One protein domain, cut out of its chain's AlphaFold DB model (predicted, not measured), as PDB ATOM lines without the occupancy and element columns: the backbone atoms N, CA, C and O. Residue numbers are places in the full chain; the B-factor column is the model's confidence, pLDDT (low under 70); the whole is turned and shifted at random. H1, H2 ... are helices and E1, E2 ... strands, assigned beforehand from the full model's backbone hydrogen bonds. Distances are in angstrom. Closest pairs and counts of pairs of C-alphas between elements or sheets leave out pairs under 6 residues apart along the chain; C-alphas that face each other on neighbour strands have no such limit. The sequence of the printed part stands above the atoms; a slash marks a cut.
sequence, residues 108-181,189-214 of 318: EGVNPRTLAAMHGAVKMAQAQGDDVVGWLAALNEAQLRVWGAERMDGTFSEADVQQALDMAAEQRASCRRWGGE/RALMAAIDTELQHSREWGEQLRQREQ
ATOM      1  N   GLU A 108     193.570 134.996 168.683       69.56
ATOM      2  CA  GLU A 108     193.191 136.129 169.533       69.56
ATOM      3  C   GLU A 108     191.663 136.236 169.696       69.56
ATOM      4  O   GLU A 108     191.172 137.044 170.488       69.56
ATOM      5  N   GLY A 109     190.896 135.435 168.948       63.78
ATOM      6  CA  GLY A 109     189.456 135.605 168.804       63.78
ATOM      7  C   GLY A 109     189.097 136.850 167.992       63.78
ATOM      8  O   GLY A 109     189.952 137.628 167.573       63.78
ATOM      9  N   VAL A 110     187.800 137.064 167.777       74.12
ATOM     10  CA  VAL A 110     187.335 138.253 167.061       74.12
ATOM     11  C   VAL A 110     187.375 139.474 167.980       74.12
ATOM     12  O   VAL A 110     186.717 139.513 169.018       74.12
ATOM     13  N   ASN A 111     188.156 140.471 167.584       76.00
ATOM     14  CA  ASN A 111     188.330 141.753 168.263       76.00
ATOM     15  C   ASN A 111     188.616 142.875 167.232       76.00
ATOM     16  O   ASN A 111     188.927 142.565 166.074       76.00
ATOM     17  N   PRO A 112     188.586 144.167 167.619       81.25
ATOM     18  CA  PRO A 112     188.792 145.277 166.682       81.25
ATOM     19  C   PRO A 112     190.098 145.200 165.875       81.25
ATOM     20  O   PRO A 112     190.113 145.539 164.695       81.25
ATOM     21  N   ARG A 113     191.190 144.694 166.469       80.88
ATOM     22  CA  ARG A 113     192.493 144.559 165.792       80.88
ATOM     23  C   ARG A 113     192.468 143.468 164.727       80.88
ATOM     24  O   ARG A 113     192.994 143.659 163.634       80.88
ATOM     25  N   THR A 114     191.863 142.325 165.034       80.12
ATOM     26  CA  THR A 114     191.729 141.213 164.079       80.12
ATOM     27  C   THR A 114     190.772 141.545 162.933       80.12
ATOM     28  O   THR A 114     191.040 141.176 161.791       80.12
ATOM     29  N   LEU A 115     189.711 142.314 163.206       82.62
ATOM     30  CA  LEU A 115     188.801 142.814 162.178       82.62
ATOM     31  C   LEU A 115     189.503 143.823 161.261       82.62
ATOM     32  O   LEU A 115     189.405 143.706 160.043       82.62
ATOM     33  N   ALA A 116     190.277 144.754 161.831       85.88
ATOM     34  CA  ALA A 116     191.094 145.690 161.062       85.88
ATOM     35  C   ALA A 116     192.133 144.968 160.188       85.88
ATOM     36  O   ALA A 116     192.337 145.349 159.038       85.88
ATOM     37  N   ALA A 117     192.739 143.886 160.689       82.50
ATOM     38  CA  ALA A 117     193.652 143.060 159.901       82.50
ATOM     39  C   ALA A 117     192.948 142.395 158.703       82.50
ATOM     40  O   ALA A 117     193.494 142.398 157.600       82.50
ATOM     41  N   MET A 118     191.732 141.864 158.891       86.81
ATOM     42  CA  MET A 118     190.950 141.280 157.790       86.81
ATOM     43  C   MET A 118     190.536 142.345 156.766       86.81
ATOM     44  O   MET A 118     190.715 142.143 155.568       86.81
ATOM     45  N   HIS A 119     190.082 143.512 157.229       88.94
ATOM     46  CA  HIS A 119     189.748 144.646 156.364       88.94
ATOM     47  C   HIS A 119     190.966 145.158 155.571       88.94
ATOM     48  O   HIS A 119     190.878 145.458 154.378       88.94
ATOM     49  N   GLY A 120     192.143 145.199 156.204       87.19
ATOM     50  CA  GLY A 120     193.408 145.506 155.536       87.19
ATOM     51  C   GLY A 120     193.747 144.503 154.430       87.19
ATOM     52  O   GLY A 120     194.174 144.905 153.347       87.19
ATOM     53  N   ALA A 121     193.482 143.210 154.650       82.19
ATOM     54  CA  ALA A 121     193.658 142.182 153.625       82.19
ATOM     55  C   ALA A 121     192.713 142.383 152.425       82.19
ATOM     56  O   ALA A 121     193.145 142.214 151.282       82.19
ATOM     57  N   VAL A 122     191.465 142.811 152.655       83.56
ATOM     58  CA  VAL A 122     190.520 143.162 151.578       83.56
ATOM     59  C   VAL A 122     191.051 144.315 150.728       83.56
ATOM     60  O   VAL A 122     191.139 144.188 149.503       83.56
ATOM     61  N   LYS A 123     191.465 145.416 151.366       88.69
ATOM     62  CA  LYS A 123     192.043 146.582 150.675       88.69
ATOM     63  C   LYS A 123     193.295 146.211 149.881       88.69
ATOM     64  O   LYS A 123     193.459 146.633 148.737       88.69
ATOM     65  N   MET A 124     194.159 145.379 150.458       83.88
ATOM     66  CA  MET A 124     195.374 144.908 149.797       83.88
ATOM     67  C   MET A 124     195.066 144.053 148.563       83.88
ATOM     68  O   MET A 124     195.684 144.248 147.517       83.88
ATOM     69  N   ALA A 125     194.090 143.148 148.653       79.50
ATOM     70  CA  ALA A 125     193.655 142.337 147.520       79.50
ATOM     71  C   ALA A 125     193.088 143.191 146.379       79.50
ATOM     72  O   ALA A 125     193.441 142.980 145.221       79.50
ATOM     73  N   GLN A 126     192.290 144.214 146.703       83.00
ATOM     74  CA  GLN A 126     191.788 145.177 145.718       83.00
ATOM     75  C   GLN A 126     192.925 145.949 145.041       83.00
ATOM     76  O   GLN A 126     192.955 146.048 143.814       83.00
ATOM     77  N   ALA A 127     193.888 146.452 145.821       81.00
ATOM     78  CA  ALA A 127     195.040 147.182 145.296       81.00
ATOM     79  C   ALA A 127     195.911 146.315 144.369       81.00
ATOM     80  O   ALA A 127     196.422 146.799 143.360       81.00
ATOM     81  N   GLN A 128     196.049 145.024 144.684       78.94
ATOM     82  CA  GLN A 128     196.812 144.060 143.885       78.94
ATOM     83  C   GLN A 128     196.006 143.466 142.712       78.94
ATOM     84  O   GLN A 128     196.577 142.765 141.876       78.94
ATOM     85  N   GLY A 129     194.701 143.752 142.616       71.94
ATOM     86  CA  GLY A 129     193.810 143.165 141.610       71.94
ATOM     87  C   GLY A 129     193.582 141.661 141.796       71.94
ATOM     88  O   GLY A 129     193.274 140.964 140.829       71.94
ATOM     89  N   ASP A 130     193.768 141.149 143.013       72.31
ATOM     90  CA  ASP A 130     193.534 139.751 143.365       72.31
ATOM     91  C   ASP A 130     192.066 139.553 143.757       72.31
ATOM     92  O   ASP A 130     191.690 139.534 144.931       72.31
ATOM     93  N   ASP A 131     191.216 139.444 142.735       69.06
ATOM     94  CA  ASP A 131     189.762 139.345 142.895       69.06
ATOM     95  C   ASP A 131     189.334 138.119 143.728       69.06
ATOM     96  O   ASP A 131     188.318 138.163 144.420       69.06
ATOM     97  N   VAL A 132     190.112 137.028 143.699       69.25
ATOM     98  CA  VAL A 132     189.789 135.793 144.432       69.25
ATOM     99  C   VAL A 132     190.086 135.961 145.919       69.25
ATOM    100  O   VAL A 132     189.236 135.644 146.752       69.25
ATOM    101  N   VAL A 133     191.271 136.471 146.268       72.19
ATOM    102  CA  VAL A 133     191.613 136.742 147.673       72.19
ATOM    103  C   VAL A 133     190.738 137.855 148.232       72.19
ATOM    104  O   VAL A 133     190.281 137.739 149.367       72.19
ATOM    105  N   GLY A 134     190.445 138.882 147.432       76.69
ATOM    106  CA  GLY A 134     189.531 139.953 147.814       76.69
ATOM    107  C   GLY A 134     188.176 139.390 148.210       76.69
ATOM    108  O   GLY A 134     187.713 139.650 149.319       76.69
ATOM    109  N   TRP A 135     187.601 138.545 147.351       76.88
ATOM    110  CA  TRP A 135     186.308 137.915 147.598       76.88
ATOM    111  C   TRP A 135     186.284 137.111 148.907       76.88
ATOM    112  O   TRP A 135     185.353 137.246 149.703       76.88
ATOM    113  N   LEU A 136     187.313 136.297 149.166       74.44
ATOM    114  CA  LEU A 136     187.399 135.504 150.398       74.44
ATOM    115  C   LEU A 136     187.608 136.365 151.645       74.44
ATOM    116  O   LEU A 136     187.018 136.086 152.690       74.44
ATOM    117  N   ALA A 137     188.442 137.399 151.542       80.94
ATOM    118  CA  ALA A 137     188.698 138.336 152.624       80.94
ATOM    119  C   ALA A 137     187.427 139.116 152.990       80.94
ATOM    120  O   ALA A 137     187.103 139.211 154.171       80.94
ATOM    121  N   ALA A 138     186.657 139.566 151.995       79.31
ATOM    122  CA  ALA A 138     185.414 140.305 152.199       79.31
ATOM    123  C   ALA A 138     184.310 139.423 152.813       79.31
ATOM    124  O   ALA A 138     183.634 139.840 153.753       79.31
ATOM    125  N   LEU A 139     184.184 138.164 152.371       76.69
ATOM    126  CA  LEU A 139     183.284 137.198 153.015       76.69
ATOM    127  C   LEU A 139     183.671 136.929 154.475       76.69
ATOM    128  O   LEU A 139     182.805 136.894 155.351       76.69
ATOM    129  N   ASN A 140     184.966 136.754 154.747       77.31
ATOM    130  CA  ASN A 140     185.456 136.569 156.108       77.31
ATOM    131  C   ASN A 140     185.209 137.813 156.970       77.31
ATOM    132  O   ASN A 140     184.827 137.675 158.125       77.31
ATOM    133  N   GLU A 141     185.401 139.016 156.434       84.00
ATOM    134  CA  GLU A 141     185.119 140.271 157.130       84.00
ATOM    135  C   GLU A 141     183.636 140.384 157.517       84.00
ATOM    136  O   GLU A 141     183.333 140.651 158.681       84.00
ATOM    137  N   ALA A 142     182.719 140.090 156.585       77.75
ATOM    138  CA  ALA A 142     181.277 140.072 156.842       77.75
ATOM    139  C   ALA A 142     180.922 139.119 157.995       77.75
ATOM    140  O   ALA A 142     180.217 139.482 158.938       77.75
ATOM    141  N   GLN A 143     181.478 137.909 157.959       76.50
ATOM    142  CA  GLN A 143     181.264 136.894 158.982       76.50
ATOM    143  C   GLN A 143     181.820 137.308 160.350       76.50
ATOM    144  O   GLN A 143     181.151 137.146 161.370       76.50
ATOM    145  N   LEU A 144     183.021 137.893 160.386       76.62
ATOM    146  CA  LEU A 144     183.635 138.369 161.626       76.62
ATOM    147  C   LEU A 144     182.868 139.532 162.249       76.62
ATOM    148  O   LEU A 144     182.822 139.623 163.470       76.62
ATOM    149  N   ARG A 145     182.239 140.396 161.451       77.81
ATOM    150  CA  ARG A 145     181.381 141.468 161.977       77.81
ATOM    151  C   ARG A 145     180.160 140.927 162.713       77.81
ATOM    152  O   ARG A 145     179.842 141.429 163.787       77.81
ATOM    153  N   VAL A 146     179.528 139.884 162.178       68.44
ATOM    154  CA  VAL A 146     178.388 139.225 162.833       68.44
ATOM    155  C   VAL A 146     178.845 138.471 164.088       68.44
ATOM    156  O   VAL A 146     178.224 138.571 165.142       68.44
ATOM    157  N   TRP A 147     179.958 137.738 164.009       64.75
ATOM    158  CA  TRP A 147     180.425 136.863 165.095       64.75
ATOM    159  C   TRP A 147     181.168 137.582 166.217       64.75
ATOM    160  O   TRP A 147     181.069 137.200 167.380       64.75
ATOM    161  N   GLY A 148     181.928 138.621 165.885       59.72
ATOM    162  CA  GLY A 148     182.711 139.372 166.860       59.72
ATOM    163  C   GLY A 148     181.872 140.189 167.817       59.72
ATOM    164  O   GLY A 148     182.333 140.492 168.914       59.72
ATOM    165  N   ALA A 149     180.636 140.497 167.437       59.16
ATOM    166  CA  ALA A 149     179.708 141.219 168.285       59.16
ATOM    167  C   ALA A 149     179.432 140.495 169.613       59.16
ATOM    168  O   ALA A 149     179.317 141.164 170.634       59.16
ATOM    169  N   GLU A 150     179.444 139.154 169.652       56.12
ATOM    170  CA  GLU A 150     179.252 138.389 170.901       56.12
ATOM    171  C   GLU A 150     180.341 138.634 171.944       56.12
ATOM    172  O   GLU A 150     180.071 138.584 173.141       56.12
ATOM    173  N   ARG A 151     181.575 138.884 171.495       54.72
ATOM    174  CA  ARG A 151     182.736 139.122 172.367       54.72
ATOM    175  C   ARG A 151     183.017 140.610 172.598       54.72
ATOM    176  O   ARG A 151     183.971 140.938 173.299       54.72
ATOM    177  N   MET A 152     182.223 141.494 171.992       62.12
ATOM    178  CA  MET A 152     182.342 142.949 172.107       62.12
ATOM    179  C   MET A 152     181.168 143.522 172.917       62.12
ATOM    180  O   MET A 152     181.013 143.190 174.087       62.12
ATOM    181  N   ASP A 153     180.357 144.397 172.324       66.19
ATOM    182  CA  ASP A 153     179.227 145.069 172.978       66.19
ATOM    183  C   ASP A 153     177.885 144.335 172.781       66.19
ATOM    184  O   ASP A 153     176.834 144.851 173.158       66.19
ATOM    185  N   GLY A 154     177.907 143.135 172.190       69.88
ATOM    186  CA  GLY A 154     176.715 142.353 171.869       69.88
ATOM    187  C   GLY A 154     175.963 142.834 170.627       69.88
ATOM    188  O   GLY A 154     174.861 142.345 170.375       69.88
ATOM    189  N   THR A 155     176.515 143.782 169.855       75.31
ATOM    190  CA  THR A 155     175.839 144.387 168.698       75.31
ATOM    191  C   THR A 155     176.756 144.580 167.482       75.31
ATOM    192  O   THR A 155     177.974 144.683 167.605       75.31
ATOM    193  N   PHE A 156     176.180 144.668 166.280       80.06
ATOM    194  CA  PHE A 156     176.921 144.966 165.044       80.06
ATOM    195  C   PHE A 156     176.156 145.914 164.109       80.06
ATOM    196  O   PHE A 156     174.943 146.082 164.231       80.06
ATOM    197  N   SER A 157     176.879 146.546 163.178       83.50
ATOM    198  CA  SER A 157     176.308 147.372 162.103       83.50
ATOM    199  C   SER A 157     175.887 146.482 160.940       83.50
ATOM    200  O   SER A 157     176.715 145.785 160.354       83.50
ATOM    201  N   GLU A 158     174.604 146.509 160.594       80.19
ATOM    202  CA  GLU A 158     174.094 145.787 159.426       80.19
ATOM    203  C   GLU A 158     174.672 146.349 158.121       80.19
ATOM    204  O   GLU A 158     175.045 145.587 157.231       80.19
ATOM    205  N   ALA A 159     174.798 147.678 158.035       80.25
ATOM    206  CA  ALA A 159     175.343 148.359 156.867       80.25
ATOM    207  C   ALA A 159     176.765 147.875 156.549       80.25
ATOM    208  O   ALA A 159     177.077 147.600 155.396       80.25
ATOM    209  N   ASP A 160     177.597 147.681 157.575       79.81
ATOM    210  CA  ASP A 160     178.984 147.245 157.400       79.81
ATOM    211  C   ASP A 160     179.079 145.769 156.967       79.81
ATOM    212  O   ASP A 160     180.031 145.371 156.287       79.81
ATOM    213  N   VAL A 161     178.122 144.929 157.386       77.25
ATOM    214  CA  VAL A 161     178.028 143.529 156.936       77.25
ATOM    215  C   VAL A 161     177.580 143.492 155.479       77.25
ATOM    216  O   VAL A 161     178.215 142.819 154.668       77.25
ATOM    217  N   GLN A 162     176.538 144.252 155.132       76.81
ATOM    218  CA  GLN A 162     176.028 144.325 153.767       76.81
ATOM    219  C   GLN A 162     177.081 144.880 152.805       76.81
ATOM    220  O   GLN A 162     177.311 144.292 151.754       76.81
ATOM    221  N   GLN A 163     177.805 145.927 153.202       82.69
ATOM    222  CA  GLN A 163     178.906 146.480 152.417       82.69
ATOM    223  C   GLN A 163     179.980 145.425 152.114       82.69
ATOM    224  O   GLN A 163     180.454 145.333 150.984       82.69
ATOM    225  N   ALA A 164     180.352 144.596 153.094       74.06
ATOM    226  CA  ALA A 164     181.320 143.521 152.877       74.06
ATOM    227  C   ALA A 164     180.779 142.414 151.951       74.06
ATOM    228  O   ALA A 164     181.527 141.876 151.133       74.06
ATOM    229  N   LEU A 165     179.481 142.094 152.033       72.38
ATOM    230  CA  LEU A 165     178.826 141.158 151.112       72.38
ATOM    231  C   LEU A 165     178.759 141.708 149.681       72.38
ATOM    232  O   LEU A 165     179.028 140.967 148.735       72.38
ATOM    233  N   ASP A 166     178.468 142.998 149.519       75.88
ATOM    234  CA  ASP A 166     178.430 143.668 148.218       75.88
ATOM    235  C   ASP A 166     179.829 143.695 147.588       75.88
ATOM    236  O   ASP A 166     180.001 143.293 146.435       75.88
ATOM    237  N   MET A 167     180.861 144.030 148.372       75.44
ATOM    238  CA  MET A 167     182.264 143.946 147.941       75.44
ATOM    239  C   MET A 167     182.646 142.523 147.511       75.44
ATOM    240  O   MET A 167     183.273 142.333 146.464       75.44
ATOM    241  N   ALA A 168     182.231 141.510 148.276       68.81
ATOM    242  CA  ALA A 168     182.441 140.114 147.914       68.81
ATOM    243  C   ALA A 168     181.721 139.750 146.600       68.81
ATOM    244  O   ALA A 168     182.275 139.034 145.759       68.81
ATOM    245  N   ALA A 169     180.499 140.245 146.388       67.06
ATOM    246  CA  ALA A 169     179.736 140.018 145.166       67.06
ATOM    247  C   ALA A 169     180.401 140.671 143.939       67.06
ATOM    248  O   ALA A 169     180.511 140.025 142.890       67.06
ATOM    249  N   GLU A 170     180.902 141.900 144.073       70.75
ATOM    250  CA  GLU A 170     181.644 142.614 143.027       70.75
ATOM    251  C   GLU A 170     182.932 141.879 142.634       70.75
ATOM    252  O   GLU A 170     183.185 141.619 141.452       70.75
ATOM    253  N   GLN A 171     183.726 141.465 143.623       67.19
ATOM    254  CA  GLN A 171     184.972 140.726 143.398       67.19
ATOM    255  C   GLN A 171     184.704 139.358 142.756       67.19
ATOM    256  O   GLN A 171     185.388 138.954 141.810       67.19
ATOM    257  N   ARG A 172     183.634 138.672 143.174       63.34
ATOM    258  CA  ARG A 172     183.169 137.436 142.531       63.34
ATOM    259  C   ARG A 172     182.751 137.657 141.079       63.34
ATOM    260  O   ARG A 172     183.038 136.809 140.232       63.34
ATOM    261  N   ALA A 173     182.079 138.763 140.764       59.03
ATOM    262  CA  ALA A 173     181.728 139.095 139.386       59.03
ATOM    263  C   ALA A 173     182.986 139.322 138.522       59.03
ATOM    264  O   ALA A 173     183.022 138.889 137.366       59.03
ATOM    265  N   SER A 174     184.039 139.905 139.109       58.28
ATOM    266  CA  SER A 174     185.349 140.100 138.465       58.28
ATOM    267  C   SER A 174     186.152 138.798 138.285       58.28
ATOM    268  O   SER A 174     186.932 138.679 137.336       58.28
ATOM    269  N   CYS A 175     185.881 137.755 139.084       53.88
ATOM    270  CA  CYS A 175     186.556 136.450 138.983       53.88
ATOM    271  C   CYS A 175     186.396 135.749 137.617       53.88
ATOM    272  O   CYS A 175     187.180 134.856 137.299       53.88
ATOM    273  N   ARG A 176     185.458 136.185 136.755       50.22
ATOM    274  CA  ARG A 176     185.377 135.744 135.345       50.22
ATOM    275  C   ARG A 176     186.692 135.962 134.572       50.22
ATOM    276  O   ARG A 176     186.943 135.254 133.599       50.22
ATOM    277  N   ARG A 177     187.547 136.905 135.002       48.78
ATOM    278  CA  ARG A 177     188.877 137.179 134.408       48.78
ATOM    279  C   ARG A 177     189.890 136.044 134.570       48.78
ATOM    280  O   ARG A 177     190.879 136.039 133.842       48.78
ATOM    281  N   TRP A 178     189.647 135.087 135.464       44.47
ATOM    282  CA  TRP A 178     190.548 133.959 135.720       44.47
ATOM    283  C   TRP A 178     190.306 132.748 134.802       44.47
ATOM    284  O   TRP A 178     190.905 131.698 134.989       44.47
ATOM    285  N   GLY A 179     189.482 132.885 133.756       34.88
ATOM    286  CA  GLY A 179     189.378 131.876 132.692       34.88
ATOM    287  C   GLY A 179     188.316 130.793 132.902       34.88
ATOM    288  O   GLY A 179     188.282 129.827 132.143       34.88
ATOM    289  N   GLY A 180     187.408 130.968 133.866       41.81
ATOM    290  CA  GLY A 180     186.240 130.105 134.036       41.81
ATOM    291  C   GLY A 180     185.137 130.756 134.867       41.81
ATOM    292  O   GLY A 180     185.379 131.699 135.621       41.81
ATOM    293  N   GLU A 181     183.909 130.242 134.754       42.50
ATOM    294  CA  GLU A 181     182.936 130.403 135.836       42.50
ATOM    295  C   GLU A 181     183.515 129.696 137.063       42.50
ATOM    296  O   GLU A 181     183.707 128.479 137.058       42.50
ATOM    297  N   ARG A 189     177.403 129.604 148.377       55.44
ATOM    298  CA  ARG A 189     175.952 129.792 148.524       55.44
ATOM    299  C   ARG A 189     175.480 129.419 149.925       55.44
ATOM    300  O   ARG A 189     174.725 130.184 150.499       55.44
ATOM    301  N   ALA A 190     175.943 128.296 150.476       55.66
ATOM    302  CA  ALA A 190     175.593 127.895 151.837       55.66
ATOM    303  C   ALA A 190     176.096 128.895 152.895       55.66
ATOM    304  O   ALA A 190     175.350 129.219 153.807       55.66
ATOM    305  N   LEU A 191     177.317 129.424 152.748       59.00
ATOM    306  CA  LEU A 191     177.872 130.422 153.666       59.00
ATOM    307  C   LEU A 191     177.129 131.760 153.580       59.00
ATOM    308  O   LEU A 191     176.745 132.294 154.612       59.00
ATOM    309  N   MET A 192     176.889 132.280 152.371       61.22
ATOM    310  CA  MET A 192     176.087 133.498 152.192       61.22
ATOM    311  C   MET A 192     174.674 133.302 152.751       61.22
ATOM    312  O   MET A 192     174.223 134.125 153.531       61.22
ATOM    313  N   ALA A 193     174.028 132.167 152.461       62.66
ATOM    314  CA  ALA A 193     172.710 131.852 153.007       62.66
ATOM    315  C   ALA A 193     172.713 131.754 154.542       62.66
ATOM    316  O   ALA A 193     171.749 132.172 155.178       62.66
ATOM    317  N   ALA A 194     173.781 131.227 155.148       63.03
ATOM    318  CA  ALA A 194     173.929 131.190 156.600       63.03
ATOM    319  C   ALA A 194     174.079 132.601 157.193       63.03
ATOM    320  O   ALA A 194     173.442 132.900 158.199       63.03
ATOM    321  N   ILE A 195     174.867 133.477 156.554       63.75
ATOM    322  CA  ILE A 195     175.000 134.888 156.957       63.75
ATOM    323  C   ILE A 195     173.651 135.610 156.817       63.75
ATOM    324  O   ILE A 195     173.221 136.267 157.760       63.75
ATOM    325  N   ASP A 196     172.949 135.435 155.693       67.31
ATOM    326  CA  ASP A 196     171.631 136.034 155.450       67.31
ATOM    327  C   ASP A 196     170.599 135.585 156.491       67.31
ATOM    328  O   ASP A 196     169.839 136.400 157.016       67.31
ATOM    329  N   THR A 197     170.600 134.294 156.826       70.69
ATOM    330  CA  THR A 197     169.723 133.720 157.856       70.69
ATOM    331  C   THR A 197     170.019 134.330 159.228       70.69
ATOM    332  O   THR A 197     169.102 134.718 159.948       70.69
ATOM    333  N   GLU A 198     171.295 134.479 159.591       69.00
ATOM    334  CA  GLU A 198     171.690 135.091 160.864       69.00
ATOM    335  C   GLU A 198     171.315 136.580 160.929       69.00
ATOM    336  O   GLU A 198     170.855 137.064 161.968       69.00
ATOM    337  N   LEU A 199     171.444 137.305 159.812       73.62
ATOM    338  CA  LEU A 199     170.980 138.688 159.698       73.62
ATOM    339  C   LEU A 199     169.465 138.782 159.887       73.62
ATOM    340  O   LEU A 199     169.005 139.640 160.638       73.62
ATOM    341  N   GLN A 200     168.685 137.906 159.246       77.00
ATOM    342  CA  GLN A 200     167.227 137.850 159.418       77.00
ATOM    343  C   GLN A 200     166.851 137.602 160.881       77.00
ATOM    344  O   GLN A 200     166.115 138.395 161.466       77.00
ATOM    345  N   HIS A 201     167.441 136.585 161.510       77.25
ATOM    346  CA  HIS A 201     167.207 136.300 162.924       77.25
ATOM    347  C   HIS A 201     167.592 137.475 163.838       77.25
ATOM    348  O   HIS A 201     166.885 137.768 164.804       77.25
ATOM    349  N   SER A 202     168.693 138.173 163.542       75.75
ATOM    350  CA  SER A 202     169.141 139.335 164.325       75.75
ATOM    351  C   SER A 202     168.178 140.523 164.202       75.75
ATOM    352  O   SER A 202     167.932 141.219 165.192       75.75
ATOM    353  N   ARG A 203     167.574 140.739 163.022       81.25
ATOM    354  CA  ARG A 203     166.512 141.748 162.819       81.25
ATOM    355  C   ARG A 203     165.284 141.431 163.658       81.25
ATOM    356  O   ARG A 203     164.832 142.289 164.416       81.25
ATOM    357  N   GLU A 204     164.787 140.199 163.555       83.06
ATOM    358  CA  GLU A 204     163.609 139.734 164.294       83.06
ATOM    359  C   GLU A 204     163.823 139.870 165.804       83.06
ATOM    360  O   GLU A 204     162.968 140.396 166.521       83.06
ATOM    361  N   TRP A 205     164.999 139.475 166.297       80.94
ATOM    362  CA  TRP A 205     165.358 139.626 167.706       80.94
ATOM    363  C   TRP A 205     165.410 141.100 168.142       80.94
ATOM    364  O   TRP A 205     164.870 141.465 169.190       80.94
ATOM    365  N   GLY A 206     165.996 141.975 167.320       82.25
ATOM    366  CA  GLY A 206     166.022 143.417 167.575       82.25
ATOM    367  C   GLY A 206     164.634 144.069 167.572       82.25
ATOM    368  O   GLY A 206     164.395 145.019 168.319       82.25
ATOM    369  N   GLU A 207     163.698 143.582 166.760       84.69
ATOM    370  CA  GLU A 207     162.293 144.014 166.789       84.69
ATOM    371  C   GLU A 207     161.579 143.557 168.060       84.69
ATOM    372  O   GLU A 207     160.915 144.368 168.707       84.69
ATOM    373  N   GLN A 208     161.772 142.303 168.470       83.25
ATOM    374  CA  GLN A 208     161.204 141.772 169.712       83.25
ATOM    375  C   GLN A 208     161.676 142.561 170.939       83.25
ATOM    376  O   GLN A 208     160.869 142.888 171.811       83.25
ATOM    377  N   LEU A 209     162.965 142.917 171.008       80.44
ATOM    378  CA  LEU A 209     163.501 143.745 172.092       80.44
ATOM    379  C   LEU A 209     162.844 145.133 172.125       80.44
ATOM    380  O   LEU A 209     162.369 145.548 173.182       80.44
ATOM    381  N   ARG A 210     162.724 145.799 170.968       81.12
ATOM    382  CA  ARG A 210     162.055 147.110 170.855       81.12
ATOM    383  C   ARG A 210     160.579 147.051 171.258       81.12
ATOM    384  O   ARG A 210     160.094 147.943 171.950       81.12
ATOM    385  N   GLN A 211     159.862 145.991 170.879       82.81
ATOM    386  CA  GLN A 211     158.465 145.790 171.283       82.81
ATOM    387  C   GLN A 211     158.332 145.601 172.802       82.81
ATOM    388  O   GLN A 211     157.446 146.197 173.418       82.81
ATOM    389  N   ARG A 212     159.233 144.831 173.429       80.06
ATOM    390  CA  ARG A 212     159.261 144.638 174.891       80.06
ATOM    391  C   ARG A 212     159.525 145.943 175.640       80.06
ATOM    392  O   ARG A 212     158.890 146.185 176.662       80.06
ATOM    393  N   GLU A 213     160.418 146.792 175.134       75.44
ATOM    394  CA  GLU A 213     160.652 148.127 175.703       75.44
ATOM    395  C   GLU A 213     159.406 149.008 175.637       75.44
ATOM    396  O   GLU A 213     159.047 149.636 176.632       75.44
ATOM    397  N   GLN A 214     158.728 149.039 174.487       76.56
ATOM    398  CA  GLN A 214     157.516 149.842 174.297       76.56
ATOM    399  C   GLN A 214     156.375 149.375 175.210       76.56
ATOM    400  O   GLN A 214     155.695 150.200 175.820       76.56
TER     401      GLN A 214
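This is residues 108 to 181 and 189 to 214 of the 318 residues of the protein "Predicted protein" of Chlamydomonas reinhardtii (UniProt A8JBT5). A long helix, H4, runs loosely alongside three closer-packed helices, of which H1 and H3 both pack on H2 and run opposite ways to it. H4 is shifted toward one end of the group, where its residues 207 to 214 stick out. The printed part has 100 residues and is mostly helix, with four named helices and one named strand in the order H1, H2, E1, H3, H4. The whole is elongated, spanning 54 by 29 by 18 A, and only just loose, close to compact, with a radius of gyration of the C-alphas of 15.3 A.

H4, residues 189 to 214, is close to but not clearly touching H2, residues 131 to 151; their closest C-alphas, of Gln 143 and Ile 195, are 6.9 A apart. They run the same way at a shallow tilt of 31 degrees. H4 is also close to but not clearly touching H3, residues 158 to 178, with the closest C-alphas, of Glu 158 and Leu 199, 7.8 A apart; they run opposite ways at a shallow tilt of 12 degrees. H2, H3 and H4 form an up and down bundle, each running against the one before it in the chain. H2 and H3 touch, closest at the C-alphas of Trp 135 and Ala 168, 4.5 A apart, and run opposite ways at a shallow tilt of 20 degrees. H1, residues 112 to 128, forms a helical hairpin with H2; they touch, closest at the C-alphas of Ala 125 and Gly 134, 4.8 A apart, at a shallow tilt of 12 degrees. H1 and H3 are near each other, while H1 and H4 are apart. E1, residues 155 to 157, pairs with no named strand, and it meets H3 only through their link. Every O i to N i+4 pair is within hydrogen-bond range in H1 and H4, against 14 of 17 in H2 and 14 of 17 in H3.

H4 measures 37.5 A from C-alpha 189 at (175.952, 129.792, 148.524) to C-alpha 214 at (157.516, 149.842, 174.297). H3 measures 31.2 A, H2 30.3 A and H1 24.2 A, the last beginning at C-alpha 112, (188.792, 145.277, 166.682). E1 measures 7.3 A. H2 has a kink of 35 degrees near residue 145.

The C-alphas farthest apart, of Gly 179 and Gln 214, are 55.4 A apart. Residues 182 to 188 are not printed, and C-alphas 181 and 189 are 14.5 A apart across the cut, on the link from H3 to H4. The links H1 to H2, H2 to E1 and E1 to H3 are tight. The mean pLDDT of the printed part is 72.4, and 35 residues are under 70, among them residues 146 to 154, 171 to 181 and 189 to 196.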